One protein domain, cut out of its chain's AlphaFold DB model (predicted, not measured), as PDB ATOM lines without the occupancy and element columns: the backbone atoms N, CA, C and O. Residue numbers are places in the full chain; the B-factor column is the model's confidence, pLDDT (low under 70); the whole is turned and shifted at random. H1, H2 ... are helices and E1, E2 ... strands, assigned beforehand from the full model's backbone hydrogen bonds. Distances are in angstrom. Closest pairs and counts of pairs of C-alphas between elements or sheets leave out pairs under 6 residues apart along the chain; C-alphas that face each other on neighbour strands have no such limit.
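Overview. This is residues 172 to 283 of the 283 residues of an uncharacterized protein of Burkholderia sp. RPE67 (UniProt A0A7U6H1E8). A cluster of helices packs along one strand of a long two-stranded hairpin: H2 and H4 lie side by side next to E1, H3 crosses the end of H4, and the small H1 packs on H3. H5 is joined to the hairpin by a long loop and comes back so that its last turn is near the end of H2, while residues 258 to 266, of which 264 to 266 belong to H5, stick out. The printed part has 112 residues, with five named helices and two named strands in the order H1 H2 H3 H4 E1 E2 H5. The sheet is E1 - E2, antiparallel, and the class is mixed, helices and strands. The whole is compact, with a radius of gyration of the C-alphas of 14.9 A and spans of 43 by 37 by 28 A.

Arrangement. H1, residues 172 to 175, touches H3, residues 200 to 212; their closest C-alphas, of Ile 174 and Ala 207, are 5.6 A apart. H2, residues 185 to 198, touches H4, residues 219 to 226, with residues 187 to 191 alone, at a shallow tilt of 6 degrees, the same way; the closest C-alphas, of Leu 191 and Leu 223, are 6.8 A apart. H3 touches H4 at a steep tilt of 66 degrees, opposite ways, with the C-alphas of His 206 and Leu 226 closest at 5.4 A. E1, residues 235 to 242, and E2, residues 245 to 252, form a hairpin, with N 238 and O 249 at 2.8 A and N 247 and O 240 at 2.8 A, within hydrogen-bond range. The closest C-alphas of H4 and E1, those of Glu 224 and Ser 238, are 5.6 A apart; those of H2 and E1, Thr 190 and Arg 241, are 5.8 A apart. H5, residues 264 to 276, is close to but not clearly touching H2, about perpendicular at 87 degrees, with Val 198 and Leu 275 the closest C-alphas at 6.9 A. In H2, H3, H4 and H5 every O i to N i+4 pair is within hydrogen-bond range; H1 is too short for such a pair, and its one O i to N i+3 pair is within range.

Along the chain. H1 begins at C-alpha 172, (112.434, 215.014, 130.451). H2 is 19.9 A long from first to last C-alpha, H3 18.5 A and H4 10.5 A. E1 measures 21.9 A from C-alpha 235 at (141.070, 212.470, 128.380), and E2 22.4 A. H5, 17.5 A, ends at C-alpha 276, (133.058, 209.673, 147.284).

Size, cuts and confidence. The C-alphas farthest apart, of Thr 255 and Asp 283, are 46.2 A apart. The printed part has no cut and ends at the chain's last residue, 283. The link from E2 to H5, 11 residues, is long. Mean pLDDT of the printed part is 75.4; residue 214, residues 231 to 235 and residues 253 to 283 are under 70.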
ATOM      1  N   PRO A 172     112.552 214.948 131.912       91.12
ATOM      2  CA  PRO A 172     112.434 215.014 130.451       91.12
ATOM      3  C   PRO A 172     113.712 215.465 129.741       91.12
ATOM      4  O   PRO A 172     113.994 215.047 128.624       91.12
ATOM      5  N   VAL A 173     114.526 216.282 130.415       92.38
ATOM      6  CA  VAL A 173     115.828 216.733 129.906       92.38
ATOM      7  C   VAL A 173     116.788 215.561 129.678       92.38
ATOM      8  O   VAL A 173     117.610 215.619 128.777       92.38
ATOM      9  N   ILE A 174     116.691 214.488 130.470       92.50
ATOM     10  CA  ILE A 174     117.519 213.287 130.303       92.50
ATOM     11  C   ILE A 174     116.908 212.374 129.241       92.50
ATOM     12  O   ILE A 174     117.623 211.896 128.362       92.50
ATOM     13  N   THR A 175     115.600 212.107 129.316       91.38
ATOM     14  CA  THR A 175     114.936 211.179 128.386       91.38
ATOM     15  C   THR A 175     114.919 211.718 126.957       91.38
ATOM     16  O   THR A 175     115.136 210.946 126.028       91.38
ATOM     17  N   GLY A 176     114.792 213.037 126.783       89.44
ATOM     18  CA  GLY A 176     114.825 213.716 125.487       89.44
ATOM     19  C   GLY A 176     116.176 213.681 124.765       89.44
ATOM     20  O   GLY A 176     116.233 213.991 123.580       89.44
ATOM     21  N   LEU A 177     117.264 213.273 125.433       89.56
ATOM     22  CA  LEU A 177     118.563 213.072 124.777       89.56
ATOM     23  C   LEU A 177     118.620 211.774 123.964       89.56
ATOM     24  O   LEU A 177     119.524 211.600 123.148       89.56
ATOM     25  N   PHE A 178     117.706 210.835 124.205       90.31
ATOM     26  CA  PHE A 178     117.757 209.509 123.606       90.31
ATOM     27  C   PHE A 178     116.659 209.324 122.565       90.31
ATOM     28  O   PHE A 178     115.505 209.668 122.792       90.31
ATOM     29  N   ASP A 179     117.023 208.702 121.445       85.38
ATOM     30  CA  ASP A 179     116.055 208.214 120.467       85.38
ATOM     31  C   ASP A 179     115.334 206.974 121.042       85.38
ATOM     32  O   ASP A 179     116.002 205.963 121.322       85.38
ATOM     33  N   PRO A 180     114.002 207.026 121.238       81.75
ATOM     34  CA  PRO A 180     113.243 205.927 121.823       81.75
ATOM     35  C   PRO A 180     113.327 204.633 121.005       81.75
ATOM     36  O   PRO A 180     113.280 203.556 121.607       81.75
ATOM     37  N   ASP A 181     113.554 204.722 119.689       80.12
ATOM     38  CA  ASP A 181     113.616 203.575 118.773       80.12
ATOM     39  C   ASP A 181     114.987 202.881 118.761       80.12
ATOM     40  O   ASP A 181     115.130 201.739 118.317       80.12
ATOM     41  N   GLN A 182     116.020 203.537 119.293       80.44
ATOM     42  CA  GLN A 182     117.394 203.014 119.319       80.44
ATOM     43  C   GLN A 182     117.901 202.742 120.742       80.44
ATOM     44  O   GLN A 182     118.992 202.187 120.942       80.44
ATOM     45  N   PHE A 183     117.121 203.096 121.763       87.12
ATOM     46  CA  PHE A 183     117.537 202.959 123.150       87.12
ATOM     47  C   PHE A 183     117.388 201.521 123.657       87.12
ATOM     48  O   PHE A 183     116.343 201.091 124.133       87.12
ATOM     49  N   SER A 184     118.461 200.736 123.567       88.94
ATOM     50  CA  SER A 184     118.440 199.334 124.000       88.94
ATOM     51  C   SER A 184     118.248 199.152 125.518       88.94
ATOM     52  O   SER A 184     118.630 199.996 126.330       88.94
ATOM     53  N   SER A 185     117.772 197.968 125.931       87.62
ATOM     54  CA  SER A 185     117.683 197.586 127.357       87.62
ATOM     55  C   SER A 185     119.032 197.637 128.089       87.62
ATOM     56  O   SER A 185     119.078 197.879 129.292       87.62
ATOM     57  N   ARG A 186     120.147 197.450 127.375       87.19
ATOM     58  CA  ARG A 186     121.495 197.564 127.947       87.19
ATOM     59  C   ARG A 186     121.873 199.019 128.237       87.19
ATOM     60  O   ARG A 186     122.488 199.295 129.266       87.19
ATOM     61  N   ASN A 187     121.493 199.940 127.353       90.00
ATOM     62  CA  ASN A 187     121.728 201.373 127.539       90.00
ATOM     63  C   ASN A 187     120.890 201.898 128.709       90.00
ATOM     64  O   ASN A 187     121.423 202.580 129.579       90.00
ATOM     65  N   ALA A 188     119.635 201.457 128.799       90.50
ATOM     66  CA  ALA A 188     118.753 201.649 129.947       90.50
ATOM     67  C   ALA A 188     119.398 201.240 131.282       90.50
ATOM     68  O   ALA A 188     119.468 202.028 132.223       90.50
ATOM     69  N   GLU A 189     119.922 200.015 131.361       90.75
ATOM     70  CA  GLU A 189     120.599 199.530 132.567       90.75
ATOM     71  C   GLU A 189     121.883 200.295 132.897       90.75
ATOM     72  O   GLU A 189     122.255 200.385 134.071       90.75
ATOM     73  N   THR A 190     122.575 200.810 131.880       90.75
ATOM     74  CA  THR A 190     123.790 201.612 132.054       90.75
ATOM     75  C   THR A 190     123.440 202.997 132.587       90.75
ATOM     76  O   THR A 190     124.029 203.415 133.577       90.75
ATOM     77  N   LEU A 191     122.427 203.662 132.021       93.06
ATOM     78  CA  LEU A 191     121.946 204.963 132.489       93.06
ATOM     79  C   LEU A 191     121.464 204.901 133.941       93.06
ATOM     80  O   LEU A 191     121.885 205.704 134.764       93.06
ATOM     81  N   LEU A 192     120.641 203.906 134.290       92.25
ATOM     82  CA  LEU A 192     120.169 203.740 135.669       92.25
ATOM     83  C   LEU A 192     121.314 203.448 136.650       92.25
ATOM     84  O   LEU A 192     121.257 203.878 137.798       92.25
ATOM     85  N   ALA A 193     122.357 202.725 136.227       88.62
ATOM     86  CA  ALA A 193     123.547 202.511 137.055       88.62
ATOM     87  C   ALA A 193     124.379 203.795 137.214       88.62
ATOM     88  O   ALA A 193     124.901 204.062 138.294       88.62
ATOM     89  N   LEU A 194     124.467 204.603 136.159       87.62
ATOM     90  CA  LEU A 194     125.128 205.904 136.171       87.62
ATOM     91  C   LEU A 194     124.409 206.858 137.139       87.62
ATOM     92  O   LEU A 194     125.055 207.466 137.980       87.62
ATOM     93  N   ILE A 195     123.072 206.875 137.134       89.75
ATOM     94  CA  ILE A 195     122.261 207.646 138.094       89.75
ATOM     95  C   ILE A 195     122.528 207.242 139.539       89.75
ATOM     96  O   ILE A 195     122.694 208.113 140.384       89.75
ATOM     97  N   ARG A 196     122.645 205.942 139.823       87.62
ATOM     98  CA  ARG A 196     122.959 205.463 141.179       87.62
ATOM     99  C   ARG A 196     124.380 205.782 141.639       87.62
ATOM    100  O   ARG A 196     124.618 205.789 142.836       87.62
ATOM    101  N   SER A 197     125.322 205.960 140.714       82.38
ATOM    102  CA  SER A 197     126.743 206.160 141.044       82.38
ATOM    103  C   SER A 197     127.160 207.628 141.051       82.38
ATOM    104  O   SER A 197     127.959 208.027 141.888       82.38
ATOM    105  N   VAL A 198     126.631 208.426 140.124       84.06
ATOM    106  CA  VAL A 198     126.975 209.845 139.956       84.06
ATOM    107  C   VAL A 198     125.942 210.762 140.625       84.06
ATOM    108  O   VAL A 198     126.282 211.876 141.019       84.06
ATOM    109  N   GLY A 199     124.695 210.304 140.760       87.56
ATOM    110  CA  GLY A 199     123.574 211.077 141.295       87.56
ATOM    111  C   GLY A 199     122.720 211.736 140.206       87.56
ATOM    112  O   GLY A 199     123.212 212.166 139.157       87.56
ATOM    113  N   LEU A 200     121.410 211.832 140.456       89.69
ATOM    114  CA  LEU A 200     120.437 212.378 139.500       89.69
ATOM    115  C   LEU A 200     120.678 213.869 139.218       89.69
ATOM    116  O   LEU A 200     120.570 214.303 138.069       89.69
ATOM    117  N   SER A 201     121.048 214.643 140.240       87.19
ATOM    118  CA  SER A 201     121.296 216.087 140.156       87.19
ATOM    119  C   SER A 201     122.427 216.418 139.177       87.19
ATOM    120  O   SER A 201     122.256 217.230 138.261       87.19
ATOM    121  N   LYS A 202     123.571 215.729 139.308       87.50
ATOM    122  CA  LYS A 202     124.745 215.912 138.436       87.50
ATOM    123  C   LYS A 202     124.443 215.516 136.993       87.50
ATOM    124  O   LYS A 202     124.747 216.272 136.074       87.50
ATOM    125  N   ILE A 203     123.771 214.386 136.789       90.06
ATOM    126  CA  ILE A 203     123.380 213.932 135.446       90.06
ATOM    127  C   ILE A 203     122.399 214.903 134.808       90.06
ATOM    128  O   ILE A 203     122.536 215.206 133.630       90.06
ATOM    129  N   THR A 204     121.442 215.431 135.569       92.19
ATOM    130  CA  THR A 204     120.497 216.433 135.061       92.19
ATOM    131  C   THR A 204     121.230 217.701 134.632       92.19
ATOM    132  O   THR A 204     120.924 218.262 133.583       92.19
ATOM    133  N   ARG A 205     122.239 218.138 135.398       89.06
ATOM    134  CA  ARG A 205     123.101 219.264 135.017       89.06
ATOM    135  C   ARG A 205     123.868 218.978 133.725       89.06
ATOM    136  O   ARG A 205     123.839 219.810 132.825       89.06
ATOM    137  N   HIS A 206     124.510 217.815 133.608       88.94
ATOM    138  CA  HIS A 206     125.206 217.420 132.378       88.94
ATOM    139  C   HIS A 206     124.241 217.313 131.190       88.94
ATOM    140  O   HIS A 206     124.572 217.744 130.092       88.94
ATOM    141  N   ALA A 207     123.026 216.808 131.407       91.38
ATOM    142  CA  ALA A 207     122.003 216.705 130.374       91.38
ATOM    143  C   ALA A 207     121.555 218.080 129.859       91.38
ATOM    144  O   ALA A 207     121.417 218.251 128.651       91.38
ATOM    145  N   LYS A 208     121.393 219.073 130.749       91.12
ATOM    146  CA  LYS A 208     121.091 220.463 130.362       91.12
ATOM    147  C   LYS A 208     122.197 221.054 129.490       91.12
ATOM    148  O   LYS A 208     121.913 221.497 128.383       91.12
ATOM    149  N   LEU A 209     123.449 220.957 129.942       88.56
ATOM    150  CA  LEU A 209     124.609 221.429 129.174       88.56
ATOM    151  C   LEU A 209     124.694 220.752 127.802       88.56
ATOM    152  O   LEU A 209     124.968 221.400 126.797       88.56
ATOM    153  N   LEU A 210     124.404 219.451 127.747       88.50
ATOM    154  CA  LEU A 210     124.398 218.712 126.493       88.50
ATOM    155  C   LEU A 210     123.260 219.154 125.562       88.50
ATOM    156  O   LEU A 210     123.466 219.226 124.353       88.50
ATOM    157  N   SER A 211     122.079 219.457 126.108       87.50
ATOM    158  CA  SER A 211     120.925 219.927 125.330       87.50
ATOM    159  C   SER A 211     121.140 221.312 124.711       87.50
ATOM    160  O   SER A 211     120.607 221.589 123.640       87.50
ATOM    161  N   GLU A 212     121.974 222.148 125.336       86.12
ATOM    162  CA  GLU A 212     122.375 223.466 124.825       86.12
ATOM    163  C   GLU A 212     123.403 223.374 123.683       86.12
ATOM    164  O   GLU A 212     123.593 224.338 122.943       86.12
ATOM    165  N   GLN A 213     124.046 222.214 123.500       82.69
ATOM    166  CA  GLN A 213     125.019 221.958 122.437       82.69
ATOM    167  C   GLN A 213     124.419 221.057 121.343       82.69
ATOM    168  O   GLN A 213     124.622 219.832 121.375       82.69
ATOM    169  N   PRO A 214     123.707 221.619 120.348       64.69
ATOM    170  CA  PRO A 214     123.085 220.831 119.294       64.69
ATOM    171  C   PRO A 214     124.154 220.111 118.465       64.69
ATOM    172  O   PRO A 214     125.005 220.720 117.824       64.69
ATOM    173  N   GLY A 215     124.108 218.781 118.477       73.94
ATOM    174  CA  GLY A 215     125.031 217.939 117.728       73.94
ATOM    175  C   GLY A 215     124.563 216.491 117.731       73.94
ATOM    176  O   GLY A 215     124.155 215.961 118.767       73.94
ATOM    177  N   ARG A 216     124.613 215.830 116.568       77.19
ATOM    178  CA  ARG A 216     124.225 214.419 116.455       77.19
ATOM    179  C   ARG A 216     125.257 213.554 117.177       77.19
ATOM    180  O   ARG A 216     126.383 213.402 116.709       77.19
ATOM    181  N   ARG A 217     124.864 212.957 118.302       85.06
ATOM    182  CA  ARG A 217     125.714 212.070 119.106       85.06
ATOM    183  C   ARG A 217     125.097 210.679 119.190       85.06
ATOM    184  O   ARG A 217     123.885 210.520 119.259       85.06
ATOM    185  N   SER A 218     125.942 209.653 119.174       87.69
ATOM    186  CA  SER A 218     125.503 208.277 119.437       87.69
ATOM    187  C   SER A 218     125.093 208.115 120.904       87.69
ATOM    188  O   SER A 218     125.700 208.753 121.763       87.69
ATOM    189  N   THR A 219     124.192 207.180 121.214       88.94
ATOM    190  CA  THR A 219     123.778 206.870 122.596       88.94
ATOM    191  C   THR A 219     124.954 206.630 123.545       88.94
ATOM    192  O   THR A 219     124.920 207.091 124.680       88.94
ATOM    193  N   THR A 220     126.014 205.954 123.089       88.25
ATOM    194  CA  THR A 220     127.216 205.712 123.903       88.25
ATOM    195  C   THR A 220     127.893 207.019 124.305       88.25
ATOM    196  O   THR A 220     128.102 207.239 125.490       88.25
ATOM    197  N   LYS A 221     128.141 207.918 123.346       87.25
ATOM    198  CA  LYS A 221     128.710 209.250 123.615       87.25
ATOM    199  C   LYS A 221     127.852 210.077 124.568       87.25
ATOM    200  O   LYS A 221     128.384 210.774 125.418       87.25
ATOM    201  N   ILE A 222     126.526 209.988 124.450       90.25
ATOM    202  CA  ILE A 222     125.611 210.671 125.375       90.25
ATOM    203  C   ILE A 222     125.805 210.127 126.794       90.25
ATOM    204  O   ILE A 222     125.959 210.905 127.725       90.25
ATOM    205  N   LEU A 223     125.868 208.803 126.971       90.19
ATOM    206  CA  LEU A 223     126.131 208.194 128.280       90.19
ATOM    207  C   LEU A 223     127.513 208.572 128.840       90.19
ATOM    208  O   LEU A 223     127.634 208.814 130.037       90.19
ATOM    209  N   GLU A 224     128.538 208.651 127.990       88.44
ATOM    210  CA  GLU A 224     129.887 209.102 128.366       88.44
ATOM    211  C   GLU A 224     129.890 210.568 128.814       88.44
ATOM    212  O   GLU A 224     130.480 210.896 129.843       88.44
ATOM    213  N   TYR A 225     129.164 211.436 128.107       88.06
ATOM    214  CA  TYR A 225     129.017 212.839 128.484       88.06
ATOM    215  C   TYR A 225     128.257 213.000 129.803       88.06
ATOM    216  O   TYR A 225     128.677 213.732 130.695       88.06
ATOM    217  N   LEU A 226     127.163 212.253 129.986       87.50
ATOM    218  CA  LEU A 226     126.401 212.260 131.237       87.50
ATOM    219  C   LEU A 226     127.236 211.782 132.434       87.50
ATOM    220  O   LEU A 226     127.024 212.260 133.548       87.50
ATOM    221  N   ALA A 227     128.217 210.904 132.210       85.50
ATOM    222  CA  ALA A 227     129.197 210.506 133.221       85.50
ATOM    223  C   ALA A 227     130.243 211.587 133.550       85.50
ATOM    224  O   ALA A 227     131.056 211.377 134.447       85.50
ATOM    225  N   GLY A 228     130.229 212.727 132.852       80.44
ATOM    226  CA  GLY A 228     131.191 213.820 133.005       80.44
ATOM    227  C   GLY A 228     132.312 213.823 131.963       80.44
ATOM    228  O   GLY A 228     133.293 214.542 132.139       80.44
ATOM    229  N   GLY A 229     132.205 213.024 130.896       75.50
ATOM    230  CA  GLY A 229     133.123 213.094 129.760       75.50
ATOM    231  C   GLY A 229     132.903 214.367 128.938       75.50
ATOM    232  O   GLY A 229     131.768 214.786 128.738       75.50
ATOM    233  N   SER A 230     133.979 214.970 128.435       70.00
ATOM    234  CA  SER A 230     133.917 216.086 127.481       70.00
ATOM    235  C   SER A 230     134.471 215.637 126.130       70.00
ATOM    236  O   SER A 230     135.439 214.877 126.095       70.00
ATOM    237  N   ASP A 231     133.870 216.103 125.029       65.12
ATOM    238  CA  ASP A 231     134.354 215.835 123.665       65.12
ATOM    239  C   ASP A 231     135.718 216.528 123.397       65.12
ATOM    240  O   ASP A 231     136.494 216.027 122.586       65.12
ATOM    241  N   ASP A 232     136.037 217.608 124.128       62.38
ATOM    242  CA  ASP A 232     137.244 218.443 123.950       62.38
ATOM    243  C   ASP A 232     138.370 218.154 124.963       62.38
ATOM    244  O   ASP A 232     139.354 218.889 125.045       62.38
ATOM    245  N   ALA A 233     138.232 217.120 125.797       61.66
ATOM    246  CA  ALA A 233     139.237 216.814 126.811       61.66
ATOM    247  C   ALA A 233     140.384 215.960 126.246       61.66
ATOM    248  O   ALA A 233     140.146 214.962 125.566       61.66
ATOM    249  N   ASP A 234     141.617 216.234 126.696       66.00
ATOM    250  CA  ASP A 234     142.807 215.369 126.519       66.00
ATOM    251  C   ASP A 234     142.632 213.950 127.118       66.00
ATOM    252  O   ASP A 234     143.519 213.094 127.048       66.00
ATOM    253  N   CYS A 235     141.480 213.703 127.745       68.06
ATOM    254  CA  CYS A 235     141.070 212.470 128.380       68.06
ATOM    255  C   CYS A 235     139.722 212.004 127.826       68.06
ATOM    256  O   CYS A 235     138.674 212.585 128.114       68.06
ATOM    257  N   LYS A 236     139.726 210.872 127.126       78.56
ATOM    258  CA  LYS A 236     138.514 210.183 126.695       78.56
ATOM    259  C   LYS A 236     137.969 209.307 127.820       78.56
ATOM    260  O   LYS A 236     138.610 208.336 128.224       78.56
ATOM    261  N   LEU A 237     136.761 209.617 128.283       79.94
ATOM    262  CA  LEU A 237     136.008 208.775 129.209       79.94
ATOM    263  C   LEU A 237     135.127 207.799 128.429       79.94
ATOM    264  O   LEU A 237     134.357 208.206 127.568       79.94
ATOM    265  N   SER A 238     135.201 206.517 128.773       83.94
ATOM    266  CA  SER A 238     134.239 205.511 128.326       83.94
ATOM    267  C   SER A 238     133.578 204.833 129.516       83.94
ATOM    268  O   SER A 238     134.231 204.527 130.517       83.94
ATOM    269  N   VAL A 239     132.273 204.594 129.410       83.94
ATOM    270  CA  VAL A 239     131.490 203.956 130.471       83.94
ATOM    271  C   VAL A 239     130.905 202.659 129.959       83.94
ATOM    272  O   VAL A 239     130.206 202.615 128.945       83.94
ATOM    273  N   ARG A 240     131.171 201.576 130.685       84.88
ATOM    274  CA  ARG A 240     130.650 200.259 130.348       84.88
ATOM    275  C   ARG A 240     130.141 199.556 131.587       84.88
ATOM    276  O   ARG A 240     130.863 199.377 132.559       84.88
ATOM    277  N   ARG A 241     128.913 199.054 131.500       80.00
ATOM    278  CA  ARG A 241     128.380 198.104 132.471       80.00
ATOM    279  C   ARG A 241     128.698 196.664 132.060       80.00
ATOM    280  O   ARG A 241     128.414 196.266 130.922       80.00
ATOM    281  N   THR A 242     129.220 195.880 133.000       82.94
ATOM    282  CA  THR A 242     129.451 194.436 132.868       82.94
ATOM    283  C   THR A 242     128.779 193.717 134.034       82.94
ATOM    284  O   THR A 242     129.296 193.674 135.141       82.94
ATOM    285  N   SER A 243     127.598 193.139 133.789       79.00
ATOM    286  CA  SER A 243     126.782 192.474 134.817       79.00
ATOM    287  C   SER A 243     126.433 193.403 135.998       79.00
ATOM    288  O   SER A 243     125.510 194.227 135.885       79.00
ATOM    289  N   LYS A 244     127.148 193.270 137.119       78.38
ATOM    290  CA  LYS A 244     126.970 194.062 138.342       78.38
ATOM    291  C   LYS A 244     127.894 195.277 138.404       78.38
ATOM    292  O   LYS A 244     127.569 196.216 139.120       78.38
ATOM    293  N   ASP A 245     128.953 195.292 137.604       78.94
ATOM    294  CA  ASP A 245     129.998 196.301 137.704       78.94
ATOM    295  C   ASP A 245     129.768 197.419 136.688       78.94
ATOM    296  O   ASP A 245     129.384 197.174 135.536       78.94
ATOM    297  N   LEU A 246     130.011 198.656 137.119       80.88
ATOM    298  CA  LEU A 246     130.067 199.830 136.258       80.88
ATOM    299  C   LEU A 246     131.526 200.279 136.164       80.88
ATOM    300  O   LEU A 246     132.125 200.679 137.157       80.88
ATOM    301  N   THR A 247     132.103 200.179 134.972       80.94
ATOM    302  CA  THR A 247     133.501 200.520 134.715       80.94
ATOM    303  C   THR A 247     133.583 201.866 134.009       80.94
ATOM    304  O   THR A 247     133.030 202.031 132.919       80.94
ATOM    305  N   PHE A 248     134.323 202.795 134.611       80.38
ATOM    306  CA  PHE A 248     134.746 204.056 134.006       80.38
ATOM    307  C   PHE A 248     136.187 203.875 133.521       80.38
ATOM    308  O   PHE A 248     137.067 203.570 134.321       80.38
ATOM    309  N   SER A 249     136.427 203.999 132.216       79.19
ATOM    310  CA  SER A 249     137.773 203.878 131.642       79.19
ATOM    311  C   SER A 249     138.205 205.219 131.071       79.19
ATOM    312  O   SER A 249     137.547 205.751 130.177       79.19
ATOM    313  N   PHE A 250     139.318 205.736 131.582       77.81
ATOM    314  CA  PHE A 250     139.926 206.995 131.166       77.81
ATOM    315  C   PHE A 250     141.100 206.682 130.237       77.81
ATOM    316  O   PHE A 250     141.981 205.904 130.596       77.81
ATOM    317  N   THR A 251     141.087 207.232 129.025       77.50
ATOM    318  CA  THR A 251     142.148 207.047 128.025       77.50
ATOM    319  C   THR A 251     142.741 208.403 127.681       77.50
ATOM    320  O   THR A 251     142.007 209.304 127.292       77.50
ATOM    321  N   PHE A 252     144.058 208.534 127.795       73.81
ATOM    322  CA  PHE A 252     144.786 209.771 127.518       73.81
ATOM    323  C   PHE A 252     145.679 209.577 126.295       73.81
ATOM    324  O   PHE A 252     146.220 208.486 126.095       73.81
ATOM    325  N   ASP A 253     145.860 210.624 125.492       69.00
ATOM    326  CA  ASP A 253     146.849 210.590 124.416       69.00
ATOM    327  C   ASP A 253     148.261 210.752 124.997       69.00
ATOM    328  O   ASP A 253     148.634 211.822 125.492       69.00
ATOM    329  N   ALA A 254     149.053 209.679 124.912       64.88
ATOM    330  CA  ALA A 254     150.423 209.608 125.417       64.88
ATOM    331  C   ALA A 254     151.374 210.633 124.769       64.88
ATOM    332  O   ALA A 254     152.416 210.959 125.342       64.88
ATOM    333  N   THR A 255     151.046 211.150 123.580       64.25
ATOM    334  CA  THR A 255     151.884 212.130 122.875       64.25
ATOM    335  C   THR A 255     151.747 213.541 123.453       64.25
ATOM    336  O   THR A 255     152.750 214.247 123.574       64.25
ATOM    337  N   HIS A 256     150.550 213.914 123.918       53.50
ATOM    338  CA  HIS A 256     150.263 215.213 124.537       53.50
ATOM    339  C   HIS A 256     150.601 215.262 126.043       53.50
ATOM    340  O   HIS A 256     150.888 216.331 126.585       53.50
ATOM    341  N   THR A 257     150.660 214.115 126.733       53.78
ATOM    342  CA  THR A 257     150.843 214.034 128.202       53.78
ATOM    343  C   THR A 257     152.295 213.997 128.699       53.78
ATOM    344  O   THR A 257     152.522 213.874 129.905       53.78
ATOM    345  N   ARG A 258     153.304 214.191 127.833       46.53
ATOM    346  CA  ARG A 258     154.739 214.135 128.210       46.53
ATOM    347  C   ARG A 258     155.164 215.056 129.369       46.53
ATOM    348  O   ARG A 258     156.252 214.862 129.901       46.53
ATOM    349  N   ARG A 259     154.359 216.050 129.767       45.28
ATOM    350  CA  ARG A 259     154.691 216.993 130.858       45.28
ATOM    351  C   ARG A 259     153.886 216.825 132.152       45.28
ATOM    352  O   ARG A 259     154.208 217.505 133.119       45.28
ATOM    353  N   LYS A 260     152.873 215.953 132.206       50.66
ATOM    354  CA  LYS A 260     152.054 215.734 133.414       50.66
ATOM    355  C   LYS A 260     151.552 214.291 133.464       50.66
ATOM    356  O   LYS A 260     150.376 214.027 133.238       50.66
ATOM    357  N   LEU A 261     152.454 213.352 133.738       50.03
ATOM    358  CA  LEU A 261     152.059 211.994 134.103       50.03
ATOM    359  C   LEU A 261     151.469 212.050 135.516       50.03
ATOM    360  O   LEU A 261     152.203 212.107 136.497       50.03
ATOM    361  N   ILE A 262     150.141 212.116 135.598       56.44
ATOM    362  CA  ILE A 262     149.417 211.870 136.843       56.44
ATOM    363  C   ILE A 262     149.569 210.374 137.127       56.44
ATOM    364  O   ILE A 262     149.256 209.546 136.268       56.44
ATOM    365  N   ASP A 263     150.092 210.035 138.301       61.59
ATOM    366  CA  ASP A 263     150.262 208.647 138.729       61.59
ATOM    367  C   ASP A 263     148.899 207.921 138.751       61.59
ATOM    368  O   ASP A 263     147.859 208.521 139.033       61.59
ATOM    369  N   VAL A 264     148.882 206.618 138.465       60.41
ATOM    370  CA  VAL A 264     147.671 205.782 138.513       60.41
ATOM    371  C   VAL A 264     147.046 205.823 139.909       60.41
ATOM    372  O   VAL A 264     145.821 205.840 140.032       60.41
ATOM    373  N   GLU A 265     147.871 205.894 140.955       57.50
ATOM    374  CA  GLU A 265     147.436 206.102 142.342       57.50
ATOM    375  C   GLU A 265     146.736 207.459 142.521       57.50
ATOM    376  O   GLU A 265     145.673 207.532 143.132       57.50
ATOM    377  N   GLN A 266     147.265 208.527 141.918       55.59
ATOM    378  CA  GLN A 266     146.676 209.869 141.974       55.59
ATOM    379  C   GLN A 266     145.371 209.959 141.175       55.59
ATOM    380  O   GLN A 266     144.413 210.573 141.639       55.59
ATOM    381  N   LEU A 267     145.287 209.304 140.011       63.84
ATOM    382  CA  LEU A 267     144.037 209.176 139.256       63.84
ATOM    383  C   LEU A 267     143.000 208.355 140.022       63.84
ATOM    384  O   LEU A 267     141.830 208.730 140.041       63.84
ATOM    385  N   ARG A 268     143.408 207.271 140.693       60.47
ATOM    386  CA  ARG A 268     142.519 206.510 141.581       60.47
ATOM    387  C   ARG A 268     142.060 207.345 142.764       60.47
ATOM    388  O   ARG A 268     140.877 207.302 143.068       60.47
ATOM    389  N   ALA A 269     142.941 208.116 143.395       57.12
ATOM    390  CA  ALA A 269     142.595 208.992 144.510       57.12
ATOM    391  C   ALA A 269     141.648 210.122 144.078       57.12
ATOM    392  O   ALA A 269     140.686 210.417 144.782       57.12
ATOM    393  N   LEU A 270     141.855 210.708 142.894       58.31
ATOM    394  CA  LEU A 270     140.958 211.706 142.308       58.31
ATOM    395  C   LEU A 270     139.610 211.105 141.912       58.31
ATOM    396  O   LEU A 270     138.579 211.694 142.215       58.31
ATOM    397  N   ALA A 271     139.598 209.927 141.287       61.81
ATOM    398  CA  ALA A 271     138.368 209.220 140.956       61.81
ATOM    399  C   ALA A 271     137.609 208.810 142.226       61.81
ATOM    400  O   ALA A 271     136.403 209.016 142.307       61.81
ATOM    401  N   ALA A 272     138.311 208.298 143.238       59.44
ATOM    402  CA  ALA A 272     137.745 207.949 144.534       59.44
ATOM    403  C   ALA A 272     137.213 209.185 145.263       59.44
ATOM    404  O   ALA A 272     136.114 209.125 145.787       59.44
ATOM    405  N   SER A 273     137.921 210.315 145.244       52.38
ATOM    406  CA  SER A 273     137.463 211.580 145.836       52.38
ATOM    407  C   SER A 273     136.263 212.166 145.084       52.38
ATOM    408  O   SER A 273     135.271 212.555 145.698       52.38
ATOM    409  N   ALA A 274     136.290 212.164 143.750       56.28
ATOM    410  CA  ALA A 274     135.181 212.632 142.923       56.28
ATOM    411  C   ALA A 274     133.928 211.765 143.112       56.28
ATOM    412  O   ALA A 274     132.832 212.306 143.236       56.28
ATOM    413  N   LEU A 275     134.079 210.438 143.186       60.12
ATOM    414  CA  LEU A 275     132.982 209.491 143.413       60.12
ATOM    415  C   LEU A 275     132.525 209.444 144.882       60.12
ATOM    416  O   LEU A 275     131.331 209.329 145.129       60.12
ATOM    417  N   ALA A 276     133.418 209.597 145.863       51.28
ATOM    418  CA  ALA A 276     133.058 209.673 147.284       51.28
ATOM    419  C   ALA A 276     132.276 210.958 147.594       51.28
ATOM    420  O   ALA A 276     131.249 210.906 148.261       51.28
ATOM    421  N   ASN A 277     132.664 212.084 146.987       46.44
ATOM    422  CA  ASN A 277     131.881 213.326 146.989       46.44
ATOM    423  C   ASN A 277     130.654 213.272 146.042       46.44
ATOM    424  O   ASN A 277     130.047 214.298 145.729       46.44
ATOM    425  N   SER A 278     130.311 212.094 145.501       44.06
ATOM    426  CA  SER A 278     129.097 211.848 144.701       44.06
ATOM    427  C   SER A 278     128.036 211.039 145.431       44.06
ATOM    428  O   SER A 278     126.966 210.824 144.866       44.06
ATOM    429  N   VAL A 279     128.296 210.609 146.667       37.78
ATOM    430  CA  VAL A 279     127.270 209.974 147.492       37.78
ATOM    431  C   VAL A 279     126.402 211.085 148.082       37.78
ATOM    432  O   VAL A 279     126.641 211.564 149.185       37.78
ATOM    433  N   GLU A 280     125.400 211.532 147.322       40.91
ATOM    434  CA  GLU A 280     124.222 212.147 147.933       40.91
ATOM    435  C   GLU A 280     123.572 211.051 148.790       40.91
ATOM    436  O   GLU A 280     122.983 210.105 148.265       40.91
ATOM    437  N   ILE A 281     123.761 211.130 150.109       31.80
ATOM    438  CA  ILE A 281     122.989 210.335 151.064       31.80
ATOM    439  C   ILE A 281     121.564 210.888 150.994       31.80
ATOM    440  O   ILE A 281     121.261 211.927 151.570       31.80
ATOM    441  N   THR A 282     120.716 210.248 150.196       32.06
ATOM    442  CA  THR A 282     119.266 210.415 150.293       32.06
ATOM    443  C   THR A 282     118.791 209.668 151.533       32.06
ATOM    444  O   THR A 282     118.898 208.437 151.552       32.06
ATOM    445  N   ASP A 283     118.303 210.406 152.531       32.16
ATOM    446  CA  ASP A 283     117.370 209.873 153.536       32.16
ATOM    447  C   ASP A 283     116.081 209.362 152.863       32.16
ATOM    448  O   ASP A 283     115.647 209.970 151.850       32.16
TER     449      ASP A 283